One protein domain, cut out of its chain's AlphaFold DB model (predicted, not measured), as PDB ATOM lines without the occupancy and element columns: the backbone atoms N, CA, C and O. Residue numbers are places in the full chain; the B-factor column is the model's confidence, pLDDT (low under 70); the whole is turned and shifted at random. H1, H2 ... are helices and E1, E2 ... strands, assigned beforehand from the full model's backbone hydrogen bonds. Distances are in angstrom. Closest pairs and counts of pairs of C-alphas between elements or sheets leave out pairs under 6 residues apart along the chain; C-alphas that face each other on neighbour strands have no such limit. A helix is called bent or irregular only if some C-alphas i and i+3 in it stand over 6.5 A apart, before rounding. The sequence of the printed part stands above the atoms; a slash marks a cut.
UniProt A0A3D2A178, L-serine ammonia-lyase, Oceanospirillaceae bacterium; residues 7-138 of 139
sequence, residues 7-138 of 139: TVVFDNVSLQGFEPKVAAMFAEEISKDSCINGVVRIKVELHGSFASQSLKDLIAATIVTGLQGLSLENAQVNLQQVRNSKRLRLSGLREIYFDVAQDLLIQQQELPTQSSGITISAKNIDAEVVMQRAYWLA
ATOM      1  N   THR A   7      21.681 -37.124 -38.555       85.00
ATOM      2  CA  THR A   7      21.008 -38.117 -39.387       85.00
ATOM      3  C   THR A   7      22.036 -38.847 -40.238       85.00
ATOM      4  O   THR A   7      22.844 -38.212 -40.911       85.00
ATOM      5  N   VAL A   8      21.981 -40.174 -40.232       82.56
ATOM      6  CA  VAL A   8      22.816 -41.048 -41.056       82.56
ATOM      7  C   VAL A   8      21.895 -41.890 -41.930       82.56
ATOM      8  O   VAL A   8      20.993 -42.556 -41.423       82.56
ATOM      9  N   VAL A   9      22.109 -41.853 -43.241       81.56
ATOM     10  CA  VAL A   9      21.321 -42.618 -44.215       81.56
ATOM     11  C   VAL A   9      22.178 -43.750 -44.763       81.56
ATOM     12  O   VAL A   9      23.349 -43.549 -45.081       81.56
ATOM     13  N   PHE A  10      21.596 -44.940 -44.835       78.38
ATOM     14  CA  PHE A  10      22.218 -46.119 -45.417       78.38
ATOM     15  C   PHE A  10      21.481 -46.505 -46.696       78.38
ATOM     16  O   PHE A  10      20.280 -46.774 -46.658       78.38
ATOM     17  N   ASP A  11      22.234 -46.595 -47.791       73.31
ATOM     18  CA  ASP A  11      21.762 -47.084 -49.084       73.31
ATOM     19  C   ASP A  11      22.164 -48.554 -49.269       73.31
ATOM     20  O   ASP A  11      23.268 -48.956 -48.888       73.31
ATOM     21  N   ASN A  12      21.297 -49.361 -49.890       61.69
ATOM     22  CA  ASN A  12      21.569 -50.764 -50.253       61.69
ATOM     23  C   ASN A  12      21.953 -51.691 -49.077       61.69
ATOM     24  O   ASN A  12      22.720 -52.641 -49.248       61.69
ATOM     25  N   VAL A  13      21.426 -51.439 -47.874       65.31
ATOM     26  CA  VAL A  13      21.630 -52.305 -46.701       65.31
ATOM     27  C   VAL A  13      20.372 -53.135 -46.443       65.31
ATOM     28  O   VAL A  13      19.261 -52.615 -46.459       65.31
ATOM     29  N   SER A  14      20.546 -54.437 -46.192       65.62
ATOM     30  CA  SER A  14      19.447 -55.312 -45.766       65.62
ATOM     31  C   SER A  14      18.829 -54.805 -44.461       65.62
ATOM     32  O   SER A  14      19.552 -54.436 -43.536       65.62
ATOM     33  N   LEU A  15      17.497 -54.864 -44.360       64.31
ATOM     34  CA  LEU A  15      16.778 -54.628 -43.103       64.31
ATOM     35  C   LEU A  15      17.313 -55.531 -41.983       64.31
ATOM     36  O   LEU A  15      17.479 -55.087 -40.852       64.31
ATOM     37  N   GLN A  16      17.632 -56.788 -42.308       69.62
ATOM     38  CA  GLN A  16      18.129 -57.757 -41.341       69.62
ATOM     39  C   GLN A  16      19.601 -57.480 -41.003       69.62
ATOM     40  O   GLN A  16      20.474 -57.575 -41.867       69.62
ATOM     41  N   GLY A  17      19.878 -57.169 -39.733       75.31
ATOM     42  CA  GLY A  17      21.228 -56.854 -39.249       75.31
ATOM     43  C   GLY A  17      21.536 -55.355 -39.220       75.31
ATOM     44  O   GLY A  17      22.598 -54.959 -38.735       75.31
ATOM     45  N   PHE A  18      20.599 -54.519 -39.669       82.62
ATOM     46  CA  PHE A  18      20.687 -53.070 -39.546       82.62
ATOM     47  C   PHE A  18      20.680 -52.627 -38.078       82.62
ATOM     48  O   PHE A  18      21.500 -51.812 -37.661       82.62
ATOM     49  N   GLU A  19      19.798 -53.217 -37.275       86.94
ATOM     50  CA  GLU A  19      19.539 -52.843 -35.887       86.94
ATOM     51  C   GLU A  19      20.756 -53.032 -34.966       86.94
ATOM     52  O   GLU A  19      21.157 -52.065 -34.310       86.94
ATOM     53  N   PRO A  20      21.413 -54.213 -34.924       88.81
ATOM     54  CA  PRO A  20      22.630 -54.376 -34.132       88.81
ATOM     55  C   PRO A  20      23.786 -53.520 -34.651       88.81
ATOM     56  O   PRO A  20      24.597 -53.058 -33.849       88.81
ATOM     57  N   LYS A  21      23.863 -53.278 -35.968       90.06
ATOM     58  CA  LYS A  21      24.922 -52.461 -36.570       90.06
ATOM     59  C   LYS A  21      24.840 -51.016 -36.087       90.06
ATOM     60  O   LYS A  21      25.834 -50.492 -35.593       90.06
ATOM     61  N   VAL A  22      23.674 -50.380 -36.191       92.25
ATOM     62  CA  VAL A  22      23.530 -48.976 -35.773       92.25
ATOM     63  C   VAL A  22      23.607 -48.816 -34.255       92.25
ATOM     64  O   VAL A  22      24.165 -47.832 -33.777       92.25
ATOM     65  N   ALA A  23      23.145 -49.812 -33.489       94.56
ATOM     66  CA  ALA A  23      23.323 -49.850 -32.039       94.56
ATOM     67  C   ALA A  23      24.811 -49.901 -31.640       94.56
ATOM     68  O   ALA A  23      25.236 -49.141 -30.770       94.56
ATOM     69  N   ALA A  24      25.606 -50.748 -32.303       93.81
ATOM     70  CA  ALA A  24      27.048 -50.825 -32.079       93.81
ATOM     71  C   ALA A  24      27.766 -49.536 -32.504       93.81
ATOM     72  O   ALA A  24      28.595 -49.029 -31.752       93.81
ATOM     73  N   MET A  25      27.401 -48.956 -33.656       93.25
ATOM     74  CA  MET A  25      27.949 -47.671 -34.113       93.25
ATOM     75  C   MET A  25      27.693 -46.551 -33.099       93.25
ATOM     76  O   MET A  25      28.614 -45.812 -32.762       93.25
ATOM     77  N   PHE A  26      26.470 -46.448 -32.570       95.00
ATOM     78  CA  PHE A  26      26.146 -45.470 -31.530       95.00
ATOM     79  C   PHE A  26      26.968 -45.696 -30.253       95.00
ATOM     80  O   PHE A  26      27.493 -44.745 -29.674       95.00
ATOM     81  N   ALA A  27      27.090 -46.952 -29.807       94.56
ATOM     82  CA  ALA A  27      27.845 -47.306 -28.605       94.56
ATOM     83  C   ALA A  27      29.352 -47.031 -28.740       94.56
ATOM     84  O   ALA A  27      30.003 -46.681 -27.754       94.56
ATOM     85  N   GLU A  28      29.907 -47.183 -29.940       93.44
ATOM     86  CA  GLU A  28      31.295 -46.838 -30.250       93.44
ATOM     87  C   GLU A  28      31.503 -45.319 -30.323       93.44
ATOM     88  O   GLU A  28      32.510 -44.798 -29.852       93.44
ATOM     89  N   GLU A  29      30.557 -44.586 -30.901       92.88
ATOM     90  CA  GLU A  29      30.650 -43.132 -31.015       92.88
ATOM     91  C   GLU A  29      30.573 -42.463 -29.635       92.88
ATOM     92  O   GLU A  29      31.448 -41.678 -29.270       92.88
ATOM     93  N   ILE A  30      29.593 -42.841 -28.807       92.19
ATOM     94  CA  ILE A  30      29.414 -42.227 -27.484       92.19
ATOM     95  C   ILE A  30      30.566 -42.525 -26.513       92.19
ATOM     96  O   ILE A  30      30.777 -41.772 -25.557       92.19
ATOM     97  N   SER A  31      31.316 -43.611 -26.738       91.38
ATOM     98  CA  SER A  31      32.480 -43.960 -25.919       91.38
ATOM     99  C   SER A  31      33.729 -43.144 -26.264       91.38
ATOM    100  O   SER A  31      34.561 -42.938 -25.381       91.38
ATOM    101  N   LYS A  32      33.846 -42.627 -27.496       86.25
ATOM    102  CA  LYS A  32      35.000 -41.835 -27.957       86.25
ATOM    103  C   LYS A  32      35.037 -40.417 -27.372       86.25
ATOM    104  O   LYS A  32      36.112 -39.923 -27.049       86.25
ATOM    105  N   ASP A  33      33.882 -39.795 -27.150       68.25
ATOM    106  CA  ASP A  33      33.799 -38.358 -26.841       68.25
ATOM    107  C   ASP A  33      33.860 -38.001 -25.340       68.25
ATOM    108  O   ASP A  33      33.526 -36.886 -24.950       68.25
ATOM    109  N   SER A  34      34.215 -38.933 -24.443       72.31
ATOM    110  CA  SER A  34      34.032 -38.803 -22.972       72.31
ATOM    111  C   SER A  34      32.578 -38.562 -22.512       72.31
ATOM    112  O   SER A  34      32.288 -38.638 -21.316       72.31
ATOM    113  N   CYS A  35      31.647 -38.352 -23.449       80.19
ATOM    114  CA  CYS A  35      30.214 -38.163 -23.247       80.19
ATOM    115  C   CYS A  35      29.578 -39.306 -22.458       80.19
ATOM    116  O   CYS A  35      28.686 -39.065 -21.643       80.19
ATOM    117  N   ILE A  36      30.082 -40.536 -22.630       90.62
ATOM    118  CA  ILE A  36      29.615 -41.710 -21.891       90.62
ATOM    119  C   ILE A  36      29.603 -41.487 -20.370       90.62
ATOM    120  O   ILE A  36      28.710 -41.990 -19.695       90.62
ATOM    121  N   ASN A  37      30.506 -40.664 -19.821       90.00
ATOM    122  CA  ASN A  37      30.615 -40.420 -18.379       90.00
ATOM    123  C   ASN A  37      29.417 -39.677 -17.758       90.00
ATOM    124  O   ASN A  37      29.235 -39.724 -16.538       90.00
ATOM    125  N   GLY A  38      28.592 -39.005 -18.561       91.38
ATOM    126  CA  GLY A  38      27.371 -38.338 -18.099       91.38
ATOM    127  C   GLY A  38      26.100 -39.156 -18.325       91.38
ATOM    128  O   GLY A  38      25.049 -38.809 -17.793       91.38
ATOM    129  N   VAL A  39      26.173 -40.241 -19.100       95.75
ATOM    130  CA  VAL A  39      24.988 -40.985 -19.539       95.75
ATOM    131  C   VAL A  39      24.439 -41.826 -18.397       95.75
ATOM    132  O   VAL A  39      25.172 -42.565 -17.743       95.75
ATOM    133  N   VAL A  40      23.135 -41.747 -18.163       97.31
ATOM    134  CA  VAL A  40      22.445 -42.586 -17.171       97.31
ATOM    135  C   VAL A  40      21.342 -43.436 -17.789       97.31
ATOM    136  O   VAL A  40      20.874 -44.373 -17.142       97.31
ATOM    137  N   ARG A  41      20.928 -43.118 -19.023       97.75
ATOM    138  CA  ARG A  41      19.834 -43.788 -19.729       97.75
ATOM    139  C   ARG A  41      20.005 -43.673 -21.243       97.75
ATOM    140  O   ARG A  41      20.396 -42.618 -21.742       97.75
ATOM    141  N   ILE A  42      19.669 -44.742 -21.958       98.00
ATOM    142  CA  ILE A  42      19.522 -44.764 -23.419       98.00
ATOM    143  C   ILE A  42      18.046 -44.956 -23.741       98.00
ATOM    144  O   ILE A  42      17.370 -45.709 -23.048       98.00
ATOM    145  N   LYS A  43      17.560 -44.298 -24.792       97.81
ATOM    146  CA  LYS A  43      16.267 -44.578 -25.416       97.81
ATOM    147  C   LYS A  43      16.493 -44.951 -26.878       97.81
ATOM    148  O   LYS A  43      17.283 -44.298 -27.555       97.81
ATOM    149  N   VAL A  44      15.804 -45.986 -27.339       96.56
ATOM    150  CA  VAL A  44      15.820 -46.475 -28.715       96.56
ATOM    151  C   VAL A  44      14.394 -46.488 -29.244       96.56
ATOM    152  O   VAL A  44      13.494 -47.038 -28.611       96.56
ATOM    153  N   GLU A  45      14.191 -45.885 -30.407       93.25
ATOM    154  CA  GLU A  45      12.890 -45.781 -31.064       93.25
ATOM    155  C   GLU A  45      13.032 -46.291 -32.495       93.25
ATOM    156  O   GLU A  45      13.814 -45.752 -33.275       93.25
ATOM    157  N   LEU A  46      12.316 -47.363 -32.822       90.56
ATOM    158  CA  LEU A  46      12.270 -47.921 -34.166       90.56
ATOM    159  C   LEU A  46      10.974 -47.490 -34.838       90.56
ATOM    160  O   LEU A  46       9.894 -47.620 -34.251       90.56
ATOM    161  N   HIS A  47      11.103 -47.046 -36.083       86.19
ATOM    162  CA  HIS A  47      10.025 -46.517 -36.908       86.19
ATOM    163  C   HIS A  47       9.964 -47.252 -38.253       86.19
ATOM    164  O   HIS A  47      10.990 -47.691 -38.780       86.19
ATOM    165  N   GLY A  48       8.772 -47.328 -38.842       79.56
ATOM    166  CA  GLY A  48       8.551 -47.962 -40.143       79.56
ATOM    167  C   GLY A  48       8.273 -49.463 -40.047       79.56
ATOM    168  O   GLY A  48       7.669 -49.946 -39.084       79.56
ATOM    169  N   SER A  49       8.693 -50.218 -41.065       72.25
ATOM    170  CA  SER A  49       8.285 -51.616 -41.266       72.25
ATOM    171  C   SER A  49       9.043 -52.639 -40.409       72.25
ATOM    172  O   SER A  49       8.720 -53.825 -40.452       72.25
ATOM    173  N   PHE A  50       9.982 -52.207 -39.554       66.75
ATOM    174  CA  PHE A  50      10.693 -53.080 -38.602       66.75
ATOM    175  C   PHE A  50       9.763 -53.833 -37.647       66.75
ATOM    176  O   PHE A  50      10.112 -54.874 -37.094       66.75
ATOM    177  N   ALA A  51       8.577 -53.291 -37.398       60.72
ATOM    178  CA  ALA A  51       7.790 -53.645 -36.237       60.72
ATOM    179  C   ALA A  51       6.848 -54.846 -36.458       60.72
ATOM    180  O   ALA A  51       5.738 -54.885 -35.929       60.72
ATOM    181  N   SER A  52       7.320 -55.885 -37.155       67.81
ATOM    182  CA  SER A  52       6.691 -57.207 -37.097       67.81
ATOM    183  C   SER A  52       6.633 -57.686 -35.641       67.81
ATOM    184  O   SER A  52       7.661 -57.842 -34.977       67.81
ATOM    185  N   GLN A  53       5.424 -57.936 -35.129       68.12
ATOM    186  CA  GLN A  53       5.221 -58.349 -33.737       68.12
ATOM    187  C   GLN A  53       5.978 -59.645 -33.405       68.12
ATOM    188  O   GLN A  53       6.466 -59.793 -32.287       68.12
ATOM    189  N   SER A  54       6.126 -60.550 -34.378       75.31
ATOM    190  CA  SER A  54       6.831 -61.826 -34.212       75.31
ATOM    191  C   SER A  54       8.354 -61.688 -34.115       75.31
ATOM    192  O   SER A  54       9.011 -62.621 -33.666       75.31
ATOM    193  N   LEU A  55       8.924 -60.534 -34.483       84.62
ATOM    194  CA  LEU A  55      10.370 -60.286 -34.444       84.62
ATOM    195  C   LEU A  55      10.806 -59.352 -33.312       84.62
ATOM    196  O   LEU A  55      12.006 -59.164 -33.122       84.62
ATOM    197  N   LYS A  56       9.875 -58.796 -32.526       86.75
ATOM    198  CA  LYS A  56      10.199 -57.804 -31.485       86.75
ATOM    199  C   LYS A  56      11.257 -58.280 -30.495       86.75
ATOM    200  O   LYS A  56      12.173 -57.526 -30.187       86.75
ATOM    201  N   ASP A  57      11.164 -59.523 -30.039       90.88
ATOM    202  CA  ASP A  57      12.135 -60.082 -29.092       90.88
ATOM    203  C   ASP A  57      13.502 -60.334 -29.733       90.88
ATOM    204  O   ASP A  57      14.532 -60.152 -29.084       90.88
ATOM    205  N   LEU A  58      13.536 -60.694 -31.017       91.44
ATOM    206  CA  LEU A  58      14.788 -60.828 -31.756       91.44
ATOM    207  C   LEU A  58      15.463 -59.461 -31.934       91.44
ATOM    208  O   LEU A  58      16.643 -59.322 -31.627       91.44
ATOM    209  N   ILE A  59      14.703 -58.451 -32.359       91.50
ATOM    210  CA  ILE A  59      15.180 -57.074 -32.545       91.50
ATOM    211  C   ILE A  59      15.655 -56.473 -31.217       91.50
ATOM    212  O   ILE A  59      16.723 -55.868 -31.141       91.50
ATOM    213  N   ALA A  60      14.893 -56.665 -30.138       94.88
ATOM    214  CA  ALA A  60      15.295 -56.203 -28.815       94.88
ATOM    215  C   ALA A  60      16.622 -56.844 -28.385       94.88
ATOM    216  O   ALA A  60      17.508 -56.146 -27.891       94.88
ATOM    217  N   ALA A  61      16.792 -58.152 -28.616       96.12
ATOM    218  CA  ALA A  61      18.016 -58.863 -28.271       96.12
ATOM    219  C   ALA A  61      19.228 -58.343 -29.050       96.12
ATOM    220  O   ALA A  61      20.294 -58.138 -28.460       96.12
ATOM    221  N   THR A  62      19.079 -58.093 -30.352       95.06
ATOM    222  CA  THR A  62      20.176 -57.600 -31.192       95.06
ATOM    223  C   THR A  62      20.568 -56.167 -30.837       95.06
ATOM    224  O   THR A  62      21.760 -55.890 -30.713       95.06
ATOM    225  N   ILE A  63      19.606 -55.279 -30.570       96.06
ATOM    226  CA  ILE A  63      19.876 -53.896 -30.147       96.06
ATOM    227  C   ILE A  63      20.547 -53.853 -28.776       96.06
ATOM    228  O   ILE A  63      21.580 -53.205 -28.621       96.06
ATOM    229  N   VAL A  64      19.995 -54.554 -27.781       97.62
ATOM    230  CA  VAL A  64      20.559 -54.588 -26.421       97.62
ATOM    231  C   VAL A  64      21.986 -55.134 -26.430       97.62
ATOM    232  O   VAL A  64      22.839 -54.660 -25.683       97.62
ATOM    233  N   THR A  65      22.263 -56.114 -27.286       97.25
ATOM    234  CA  THR A  65      23.603 -56.692 -27.425       97.25
ATOM    235  C   THR A  65      24.553 -55.751 -28.164       97.25
ATOM    236  O   THR A  65      25.672 -55.539 -27.698       97.25
ATOM    237  N   GLY A  66      24.087 -55.105 -29.238       96.50
ATOM    238  CA  GLY A  66      24.850 -54.099 -29.981       96.50
ATOM    239  C   GLY A  66      25.220 -52.881 -29.130       96.50
ATOM    240  O   GLY A  66      26.375 -52.469 -29.132       96.50
ATOM    241  N   LEU A  67      24.291 -52.362 -28.317       97.62
ATOM    242  CA  LEU A  67      24.555 -51.249 -27.393       97.62
ATOM    243  C   LEU A  67      25.632 -51.579 -26.351       97.62
ATOM    244  O   LEU A  67      26.308 -50.682 -25.851       97.62
ATOM    245  N   GLN A  68      25.793 -52.853 -25.998       97.00
ATOM    246  CA  GLN A  68      26.828 -53.295 -25.065       97.00
ATOM    247  C   GLN A  68      28.167 -53.592 -25.751       97.00
ATOM    248  O   GLN A  68      29.143 -53.866 -25.062       97.00
ATOM    249  N   GLY A  69      28.234 -53.524 -27.087       95.19
ATOM    250  CA  GLY A  69      29.432 -53.863 -27.859       95.19
ATOM    251  C   GLY A  69      29.767 -55.358 -27.848       95.19
ATOM    252  O   GLY A  69      30.924 -55.729 -28.024       95.19
ATOM    253  N   LEU A  70      28.776 -56.221 -27.602       94.69
ATOM    254  CA  LEU A  70      28.956 -57.672 -27.499       94.69
ATOM    255  C   LEU A  70      28.644 -58.381 -28.828       94.69
ATOM    256  O   LEU A  70      27.915 -57.868 -29.678       94.69
ATOM    257  N   SER A  71      29.147 -59.607 -28.989       92.75
ATOM    258  CA  SER A  71      28.776 -60.488 -30.103       92.75
ATOM    259  C   SER A  71      27.336 -60.999 -29.974       92.75
ATOM    260  O   SER A  71      26.876 -61.304 -28.873       92.75
ATOM    261  N   LEU A  72      26.649 -61.203 -31.102       93.44
ATOM    262  CA  LEU A  72      25.241 -61.627 -31.128       93.44
ATOM    263  C   LEU A  72      24.979 -63.086 -30.718       93.44
ATOM    264  O   LEU A  72      23.820 -63.443 -30.520       93.44
ATOM    265  N   GLU A  73      26.018 -63.913 -30.557       93.31
ATOM    266  CA  GLU A  73      25.904 -65.344 -30.218       93.31
ATOM    267  C   GLU A  73      24.976 -65.605 -29.016       93.31
ATOM    268  O   GLU A  73      24.133 -66.495 -29.063       93.31
ATOM    269  N   ASN A  74      25.058 -64.764 -27.979       93.06
ATOM    270  CA  ASN A  74      24.285 -64.905 -26.739       93.06
ATOM    271  C   ASN A  74      23.222 -63.810 -26.557       93.06
ATOM    272  O   ASN A  74      22.827 -63.497 -25.430       93.06
ATOM    273  N   ALA A  75      22.740 -63.216 -27.654       95.69
ATOM    274  CA  ALA A  75      21.882 -62.034 -27.596       95.69
ATOM    275  C   ALA A  75      20.592 -62.242 -26.780       95.69
ATOM    276  O   ALA A  75      20.178 -61.355 -26.037       95.69
ATOM    277  N   GLN A  76      19.970 -63.423 -26.872       96.12
ATOM    278  CA  GLN A  76      18.749 -63.732 -26.117       96.12
ATOM    279  C   GLN A  76      19.004 -63.850 -24.611       96.12
ATOM    280  O   GLN A  76      18.246 -63.305 -23.813       96.12
ATOM    281  N   VAL A  77      20.093 -64.510 -24.207       96.62
ATOM    282  CA  VAL A  77      20.479 -64.621 -22.790       96.62
ATOM    283  C   VAL A  77      20.751 -63.235 -22.213       96.62
ATOM    284  O   VAL A  77      20.241 -62.887 -21.149       96.62
ATOM    285  N   ASN A  78      21.489 -62.418 -22.962       96.56
ATOM    286  CA  ASN A  78      21.797 -61.045 -22.597       96.56
ATOM    287  C   ASN A  78      20.526 -60.189 -22.443       96.56
ATOM    288  O   ASN A  78      20.358 -59.497 -21.441       96.56
ATOM    289  N   LEU A  79      19.575 -60.294 -23.378       98.00
ATOM    290  CA  LEU A  79      18.286 -59.606 -23.270       98.00
ATOM    291  C   LEU A  79      17.559 -59.955 -21.967       98.00
ATOM    292  O   LEU A  79      17.044 -59.062 -21.296       98.00
ATOM    293  N   GLN A  80      17.522 -61.236 -21.592       98.12
ATOM    294  CA  GLN A  80      16.867 -61.671 -20.357       98.12
ATOM    295  C   GLN A  80      17.579 -61.133 -19.109       98.12
ATOM    296  O   GLN A  80      16.924 -60.682 -18.171       98.12
ATOM    297  N   GLN A  81      18.914 -61.099 -19.106       97.88
ATOM    298  CA  GLN A  81      19.686 -60.494 -18.016       97.88
ATOM    299  C   GLN A  81      19.372 -59.001 -17.855       97.88
ATOM    300  O   GLN A  81      19.126 -58.542 -16.735       97.88
ATOM    301  N   VAL A  82      19.314 -58.252 -18.958       98.38
ATOM    302  CA  VAL A  82      18.962 -56.824 -18.942       98.38
ATOM    303  C   VAL A  82      17.509 -56.618 -18.509       98.38
ATOM    304  O   VAL A  82      17.247 -55.747 -17.687       98.38
ATOM    305  N   ARG A  83      16.559 -57.444 -18.971       98.19
ATOM    306  CA  ARG A  83      15.153 -57.396 -18.517       98.19
ATOM    307  C   ARG A  83      15.031 -57.584 -17.002       98.19
ATOM    308  O   ARG A  83      14.301 -56.838 -16.356       98.19
ATOM    309  N   ASN A  84      15.767 -58.543 -16.443       98.06
ATOM    310  CA  ASN A  84      15.703 -58.874 -15.019       98.06
ATOM    311  C   ASN A  84      16.379 -57.819 -14.134       98.06
ATOM    312  O   ASN A  84      15.859 -57.462 -13.081       98.06
ATOM    313  N   SER A  85      17.545 -57.324 -14.554       98.19
ATOM    314  CA  SER A  85      18.343 -56.364 -13.779       98.19
ATOM    315  C   SER A  85      17.934 -54.908 -13.998       98.19
ATOM    316  O   SER A  85      18.206 -54.061 -13.149       98.19
ATOM    317  N   LYS A  86      17.320 -54.604 -15.149       98.44
ATOM    318  CA  LYS A  86      17.134 -53.247 -15.687       98.44
ATOM    319  C   LYS A  86      18.439 -52.451 -15.797       98.44
ATOM    320  O   LYS A  86      18.454 -51.222 -15.675       98.44
ATOM    321  N   ARG A  87      19.553 -53.159 -15.993       98.25
ATOM    322  CA  ARG A  87      20.895 -52.597 -16.159       98.25
ATOM    323  C   ARG A  87      21.459 -53.010 -17.505       98.25
ATOM    324  O   ARG A  87      21.319 -54.157 -17.908       98.25
ATOM    325  N   LEU A  88      22.114 -52.071 -18.179       98.06
ATOM    326  CA  LEU A  88      22.797 -52.299 -19.451       98.06
ATOM    327  C   LEU A  88      24.227 -51.761 -19.357       98.06
ATOM    328  O   LEU A  88      24.432 -50.637 -18.897       98.06
ATOM    329  N   ARG A  89      25.219 -52.546 -19.796       97.56
ATOM    330  CA  ARG A  89      26.636 -52.148 -19.814       97.56
ATOM    331  C   ARG A  89      26.991 -51.471 -21.144       97.56
ATOM    332  O   ARG A  89      27.539 -52.102 -22.041       97.56
ATOM    333  N   LEU A  90      26.668 -50.188 -21.284       96.94
ATOM    334  CA  LEU A  90      26.849 -49.408 -22.512       96.94
ATOM    335  C   LEU A  90      28.311 -49.437 -22.975       96.94
ATOM    336  O   LEU A  90      29.215 -49.073 -22.216       96.94
ATOM    337  N   SER A  91      28.524 -49.862 -24.225       95.31
ATOM    338  CA  SER A  91      29.846 -50.027 -24.849       95.31
ATOM    339  C   SER A  91      30.804 -50.938 -24.050       95.31
ATOM    340  O   SER A  91      32.017 -50.830 -24.169       95.31
ATOM    341  N   GLY A  92      30.290 -51.771 -23.134       95.31
ATOM    342  CA  GLY A  92      31.097 -52.539 -22.176       95.31
ATOM    343  C   GLY A  92      31.712 -51.701 -21.039       95.31
ATOM    344  O   GLY A  92      32.215 -52.246 -20.054       95.31
ATOM    345  N   LEU A  93      31.617 -50.373 -21.106       94.31
ATOM    346  CA  LEU A  93      32.332 -49.452 -20.225       94.31
ATOM    347  C   LEU A  93      31.490 -48.997 -19.038       94.31
ATOM    348  O   LEU A  93      31.974 -49.008 -17.906       94.31
ATOM    349  N   ARG A  94      30.231 -48.615 -19.278       94.50
ATOM    350  CA  ARG A  94      29.400 -47.950 -18.270       94.50
ATOM    351  C   ARG A  94      28.082 -48.662 -18.053       94.50
ATOM    352  O   ARG A  94      27.313 -48.851 -18.985       94.50
ATOM    353  N   GLU A  95      27.790 -48.993 -16.804       97.38
ATOM    354  CA  GLU A  95      26.465 -49.475 -16.436       97.38
ATOM    355  C   GLU A  95      25.478 -48.308 -16.319       97.38
ATOM    356  O   GLU A  95      25.754 -47.305 -15.659       97.38
ATOM    357  N   ILE A  96      24.326 -48.446 -16.967       97.94
ATOM    358  CA  ILE A  96      23.245 -47.459 -16.973       97.94
ATOM    359  C   ILE A  96      21.915 -48.120 -16.616       97.94
ATOM    360  O   ILE A  96      21.776 -49.344 -16.687       97.94
ATOM    361  N   TYR A  97      20.924 -47.313 -16.233       98.31
ATOM    362  CA  TYR A  97      19.553 -47.807 -16.144       98.31
ATOM    363  C   TYR A  97      18.997 -48.013 -17.555       98.31
ATOM    364  O   TYR A  97      19.126 -47.134 -18.412       98.31
ATOM    365  N   PHE A  98      18.387 -49.171 -17.785       98.50
ATOM    366  CA  PHE A  98      17.729 -49.493 -19.044       98.50
ATOM    367  C   PHE A  98      16.568 -50.454 -18.792       98.50
ATOM    368  O   PHE A  98      16.766 -51.631 -18.492       98.50
ATOM    369  N   ASP A  99      15.347 -49.951 -18.917       98.19
ATOM    370  CA  ASP A  99      14.136 -50.760 -18.869       98.19
ATOM    371  C   ASP A  99      13.691 -51.059 -20.297       98.19
ATOM    372  O   ASP A  99      13.147 -50.190 -20.972       98.19
ATOM    373  N   VAL A 100      13.892 -52.296 -20.756       97.12
ATOM    374  CA  VAL A 100      13.586 -52.705 -22.138       97.12
ATOM    375  C   VAL A 100      12.162 -52.318 -22.558       97.12
ATOM    376  O   VAL A 100      11.959 -51.929 -23.701       97.12
ATOM    377  N   ALA A 101      11.177 -52.383 -21.659       95.00
ATOM    378  CA  ALA A 101       9.790 -52.079 -22.006       95.00
ATOM    379  C   ALA A 101       9.520 -50.574 -22.186       95.00
ATOM    380  O   ALA A 101       8.576 -50.204 -22.881       95.00
ATOM    381  N   GLN A 102      10.313 -49.711 -21.547       96.06
ATOM    382  CA  GLN A 102      10.137 -48.252 -21.568       96.06
ATOM    383  C   GLN A 102      11.136 -47.550 -22.493       96.06
ATOM    384  O   GLN A 102      10.839 -46.500 -23.062       96.06
ATOM    385  N   ASP A 103      12.329 -48.123 -22.612       97.81
ATOM    386  CA  ASP A 103      13.483 -47.527 -23.271       97.81
ATOM    387  C   ASP A 103      13.706 -48.065 -24.679       97.81
ATOM    388  O   ASP A 103      14.431 -47.438 -25.445       97.81
ATOM    389  N   LEU A 104      13.073 -49.182 -25.048       96.12
ATOM    390  CA  LEU A 104      13.114 -49.735 -26.397       96.12
ATOM    391  C   LEU A 104      11.700 -49.771 -26.980       96.12
ATOM    392  O   LEU A 104      10.903 -50.671 -26.715       96.12
ATOM    393  N   LEU A 105      11.386 -48.759 -27.782       92.81
ATOM    394  CA  LEU A 105      10.081 -48.597 -28.407       92.81
ATOM    395  C   LEU A 105      10.141 -49.097 -29.848       92.81
ATOM    396  O   LEU A 105      10.746 -48.469 -30.711       92.81
ATOM    397  N   ILE A 106       9.484 -50.226 -30.114       88.06
ATOM    398  CA  ILE A 106       9.299 -50.751 -31.471       88.06
ATOM    399  C   ILE A 106       7.886 -50.390 -31.931       88.06
ATOM    400  O   ILE A 106       6.914 -51.048 -31.533       88.06
ATOM    401  N   GLN A 107       7.771 -49.342 -32.747       80.75
ATOM    402  CA  GLN A 107       6.494 -48.813 -33.217       80.75
ATOM    403  C   GLN A 107       6.295 -49.141 -34.699       80.75
ATOM    404  O   GLN A 107       7.122 -48.795 -35.538       80.75
ATOM    405  N   GLN A 108       5.173 -49.793 -35.025       72.31
ATOM    406  CA  GLN A 108       4.683 -49.792 -36.404       72.31
ATOM    407  C   GLN A 108       4.090 -48.415 -36.652       72.31
ATOM    408  O   GLN A 108       3.119 -48.032 -35.999       72.31
ATOM    409  N   GLN A 109       4.687 -47.673 -37.570       68.50
ATOM    410  CA  GLN A 109       4.150 -46.406 -38.028       68.50
ATOM    411  C   GLN A 109       4.193 -46.400 -39.548       68.50
ATOM    412  O   GLN A 109       5.224 -46.724 -40.137       68.50
ATOM    413  N   GLU A 110       3.080 -46.017 -40.171       61.88
ATOM    414  CA  GLU A 110       3.085 -45.642 -41.578       61.88
ATOM    415  C   GLU A 110       3.876 -44.342 -41.703       61.88
ATOM    416  O   GLU A 110       3.422 -43.264 -41.311       61.88
ATOM    417  N   LEU A 111       5.114 -44.460 -42.173       64.88
ATOM    418  CA  LEU A 111       5.902 -43.304 -42.556       64.88
ATOM    419  C   LEU A 111       5.469 -42.867 -43.965       64.88
ATOM    420  O   LEU A 111       5.130 -43.721 -44.786       64.88
ATOM    421  N   PRO A 112       5.485 -41.553 -44.280       60.91
ATOM    422  CA  PRO A 112       5.131 -41.052 -45.615       60.91
ATOM    423  C   PRO A 112       5.970 -41.674 -46.744       60.91
ATOM    424  O   PRO A 112       5.555 -41.699 -47.899       60.91
ATOM    425  N   THR A 113       7.156 -42.172 -46.401       61.84
ATOM    426  CA  THR A 113       8.081 -42.919 -47.252       61.84
ATOM    427  C   THR A 113       8.135 -44.374 -46.779       61.84
ATOM    428  O   THR A 113       8.057 -44.615 -45.577       61.84
ATOM    429  N   GLN A 114       8.367 -45.349 -47.670       62.09
ATOM    430  CA  GLN A 114       8.609 -46.765 -47.298       62.09
ATOM    431  C   GLN A 114       9.933 -46.981 -46.525       62.09
ATOM    432  O   GLN A 114      10.458 -48.092 -46.453       62.09
ATOM    433  N   SER A 115      10.489 -45.917 -45.948       71.19
ATOM    434  CA  SER A 115      11.712 -45.948 -45.170       71.19
ATOM    435  C   SER A 115      11.469 -46.590 -43.810       71.19
ATOM    436  O   SER A 115      10.359 -46.631 -43.278       71.19
ATOM    437  N   SER A 116      12.546 -47.101 -43.234       82.88
ATOM    438  CA  SER A 116      12.566 -47.572 -41.855       82.88
ATOM    439  C   SER A 116      13.757 -46.939 -41.159       82.88
ATOM    440  O   SER A 116      14.805 -46.744 -41.777       82.88
ATOM    441  N   GLY A 117      13.604 -46.573 -39.889       88.12
ATOM    442  CA  GLY A 117      14.706 -45.969 -39.149       88.12
ATOM    443  C   GLY A 117      14.726 -46.262 -37.664       88.12
ATOM    444  O   GLY A 117      13.763 -46.766 -37.088       88.12
ATOM    445  N   ILE A 118      15.869 -45.949 -37.065       91.19
ATOM    446  CA  ILE A 118      16.152 -46.124 -35.646       91.19
ATOM    447  C   ILE A 118      16.702 -44.811 -35.110       91.19
ATOM    448  O   ILE A 118      17.732 -44.325 -35.576       91.19
ATOM    449  N   THR A 119      16.036 -44.256 -34.107       93.62
ATOM    450  CA  THR A 119      16.537 -43.122 -33.335       93.62
ATOM    451  C   THR A 119      17.106 -43.634 -32.021       93.62
ATOM    452  O   THR A 119      16.444 -44.389 -31.310       93.62
ATOM    453  N   ILE A 120      18.330 -43.228 -31.689       96.56
ATOM    454  CA  ILE A 120      18.977 -43.551 -30.416       96.56
ATOM    455  C   ILE A 120      19.356 -42.250 -29.718       96.56
ATOM    456  O   ILE A 120      20.033 -41.400 -30.302       96.56
ATOM    457  N   SER A 121      18.936 -42.109 -28.461       96.62
ATOM    458  CA  SER A 121      19.203 -40.933 -27.632       96.62
ATOM    459  C   SER A 121      19.836 -41.336 -26.306       96.62
ATOM    460  O   SER A 121      19.316 -42.198 -25.597       96.62
ATOM    461  N   ALA A 122      20.917 -40.661 -25.929       96.56
ATOM    462  CA  ALA A 122      21.531 -40.770 -24.614       96.56
ATOM    463  C   ALA A 122      21.142 -39.588 -23.732       96.56
ATOM    464  O   ALA A 122      21.169 -38.441 -24.184       96.56
ATOM    465  N   LYS A 123      20.803 -39.869 -22.471       96.06
ATOM    466  CA  LYS A 123      20.359 -38.867 -21.500       96.06
ATOM    467  C   LYS A 123      21.238 -38.826 -20.258       96.06
ATOM    468  O   LYS A 123      21.712 -39.871 -19.803       96.06
ATOM    469  N   ASN A 124      21.421 -37.625 -19.714       94.81
ATOM    470  CA  ASN A 124      22.058 -37.403 -18.416       94.81
ATOM    471  C   ASN A 124      21.052 -37.546 -17.255       94.81
ATOM    472  O   ASN A 124      19.888 -37.906 -17.457       94.81
ATOM    473  N   ILE A 125      21.524 -37.301 -16.030       95.75
ATOM    474  CA  ILE A 125      20.721 -37.390 -14.801       95.75
ATOM    475  C   ILE A 125      19.545 -36.404 -14.771       95.75
ATOM    476  O   ILE A 125      18.501 -36.730 -14.215       95.75
ATOM    477  N   ASP A 126      19.678 -35.272 -15.458       94.88
ATOM    478  CA  ASP A 126      18.651 -34.236 -15.594       94.88
ATOM    479  C   ASP A 126      17.647 -34.545 -16.724       94.88
ATOM    480  O   ASP A 126      16.807 -33.721 -17.080       94.88
ATOM    481  N   ALA A 127      17.720 -35.756 -17.295       93.44
ATOM    482  CA  ALA A 127      16.940 -36.229 -18.438       93.44
ATOM    483  C   ALA A 127      17.157 -35.443 -19.746       93.44
ATOM    484  O   ALA A 127      16.422 -35.649 -20.720       93.44
ATOM    485  N   GLU A 128      18.195 -34.611 -19.808       94.25
ATOM    486  CA  GLU A 128      18.594 -33.886 -21.007       94.25
ATOM    487  C   GLU A 128      19.301 -34.819 -21.987       94.25
ATOM    488  O   GLU A 128      20.080 -35.696 -21.602       94.25
ATOM    489  N   VAL A 129      19.048 -34.621 -23.280       94.38
ATOM    490  CA  VAL A 129      19.680 -35.408 -24.338       94.38
ATOM    491  C   VAL A 129      21.088 -34.878 -24.596       94.38
ATOM    492  O   VAL A 129      21.256 -33.776 -25.118       94.38
ATOM    493  N   VAL A 130      22.093 -35.689 -24.269       93.00
ATOM    494  CA  VAL A 130      23.512 -35.363 -24.494       93.00
ATOM    495  C   VAL A 130      23.993 -35.787 -25.878       93.00
ATOM    496  O   VAL A 130      24.931 -35.208 -26.413       93.00
ATOM    497  N   MET A 131      23.335 -36.778 -26.483       93.12
ATOM    498  CA  MET A 131      23.629 -37.244 -27.834       93.12
ATOM    499  C   MET A 131      22.386 -37.882 -28.444       93.12
ATOM    500  O   MET A 131      21.686 -38.638 -27.772       93.12
ATOM    501  N   GLN A 132      22.128 -37.599 -29.721       94.88
ATOM    502  CA  GLN A 132      21.050 -38.223 -30.481       94.88
ATOM    503  C   GLN A 132      21.474 -38.495 -31.921       94.88
ATOM    504  O   GLN A 132      22.075 -37.636 -32.577       94.88
ATOM    505  N   ARG A 133      21.145 -39.690 -32.408       94.12
ATOM    506  CA  ARG A 133      21.383 -40.129 -33.783       94.12
ATOM    507  C   ARG A 133      20.109 -40.720 -34.362       94.12
ATOM    508  O   ARG A 133      19.395 -41.431 -33.661       94.12
ATOM    509  N   ALA A 134      19.843 -40.419 -35.626       92.50
ATOM    510  CA  ALA A 134      18.768 -41.030 -36.396       92.50
ATOM    511  C   ALA A 134      19.374 -41.767 -37.591       92.50
ATOM    512  O   ALA A 134      20.041 -41.159 -38.425       92.50
ATOM    513  N   TYR A 135      19.153 -43.073 -37.661       90.56
ATOM    514  CA  TYR A 135      19.665 -43.941 -38.710       90.56
ATOM    515  C   TYR A 135      18.508 -44.370 -39.605       90.56
ATOM    516  O   TYR A 135      17.569 -44.992 -39.113       90.56
ATOM    517  N   TRP A 136      18.567 -44.067 -40.900       86.88
ATOM    518  CA  TRP A 136      17.504 -44.403 -41.852       86.88
ATOM    519  C   TRP A 136      18.011 -45.329 -42.944       86.88
ATOM    520  O   TRP A 136      19.111 -45.146 -43.461       86.88
ATOM    521  N   LEU A 137      17.176 -46.292 -43.316       82.19
ATOM    522  CA  LEU A 137      17.304 -47.035 -44.559       82.19
ATOM    523  C   LEU A 137      16.538 -46.279 -45.638       82.19
ATOM    524  O   LEU A 137      15.319 -46.098 -45.525       82.19
ATOM    525  N   ALA A 138      17.263 -45.818 -46.654       69.56
ATOM    526  CA  ALA A 138      16.645 -45.335 -47.875       69.56
ATOM    527  C   ALA A 138      16.211 -46.543 -48.718       69.56
ATOM    528  O   ALA A 138      16.959 -47.513 -48.863       69.56
TER     529      ALA A 138
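This is residues 7 to 138 of the 139 residues of the protein "L-serine ammonia-lyase" of Oceanospirillaceae bacterium (UniProt A0A3D2A178). A five-stranded sheet is covered on one face by two helices side by side, H1 over E7 and E6 and H3 over E2 and E5. H4 crosses H3 on the side away from the sheet, and the small hairpin of E3 and E4 sits near the end of the sheet where E2 begins. The printed part has 132 residues, with five named helices and seven named strands in the order E1 H1 H2 E2 H3 H4 E3 E4 H5 E5 E6 E7; its class is mixed, helices and strands. The large sheet is mixed, ordered E1 E7 E6 E2 E5. The whole is compact, with a radius of gyration of the C-alphas of 13.8 A and spans of 37 by 29 by 24 A.

The large sheet holds E1, residues 7 to 10, from C-alpha 7 at (21.008, -38.117, -39.387); E7, residues 129 to 137, 23.4 A long, ending at C-alpha 137 at (17.304, -47.035, -44.559); E6, residues 116 to 123, 23.5 A; E2, residues 41 to 47, 20.0 A; and E5, residues 104 to 106. H1 is residues 18 to 32 and H3 residues 53 to 67, each 21.6 A long. H4, residues 72 to 85, measures 19.4 A and begins at C-alpha 72 at (25.241, -61.627, -31.128). The second sheet has E3, residues 87 to 90, and E4, residues 94 to 97. H2 is residues 35 to 38 and H5 residues 100 to 103.

E7 and E6 form an antiparallel hairpin, with N 120 and O 133 at 2.9 A. E6 and E2 are antiparallel, with N 43 and O 121 at 2.9 A. Edge strands E1 and E5 are parallel to their neighbours: N 8 and O 134 are 2.8 A apart, N 105 and O 44 2.8 A. H1 and H3 lie on the same face, making two layers, helices on one face of a sheet; each has a height over the sheet of 9.4 A. H1 is only just slantwise to the strands, at 30.2 degrees to E7 on the local plane. H1 and H3 touch, closest at the C-alphas of Ala 24 and Gly 66, 4.5 A, at a shallow tilt of 24 degrees, the same way. E1, H1 H2, E2 form a split strand-helix-strand unit, two same-way strands with E7 and E6 between them; its crossover is right-handed. H4 is not on this sheet; it touches H3, about perpendicular at 88 degrees, closest at the C-alphas of Ala 61 and Ala 75, 5.0 A. H3 and H4 are irregular: C-alphas 54 and 57 are 7.6 A apart, 73 and 76 8.4 A. E3 and E4 form an antiparallel hairpin, with N 90 and O 94 at 2.7 A; the closest C-alphas of E4 and E2, Tyr 97 and Arg 41, are 5.4 A apart. H2 and H5 only graze the large sheet. Every O i to N i+4 pair is within hydrogen-bond range in H1, 9 of 11 in H3 and 8 of 10 in H4; H2 and H5 are too short for one.

The C-alphas farthest apart, Asn 12 and Asp 126, are 38.5 A from each other. The printed part has no cut and no long link. Mean pLDDT of the printed part is 88.5; residues 12 to 16, 33, 50 to 53, 109 to 114 and 138 are under 70.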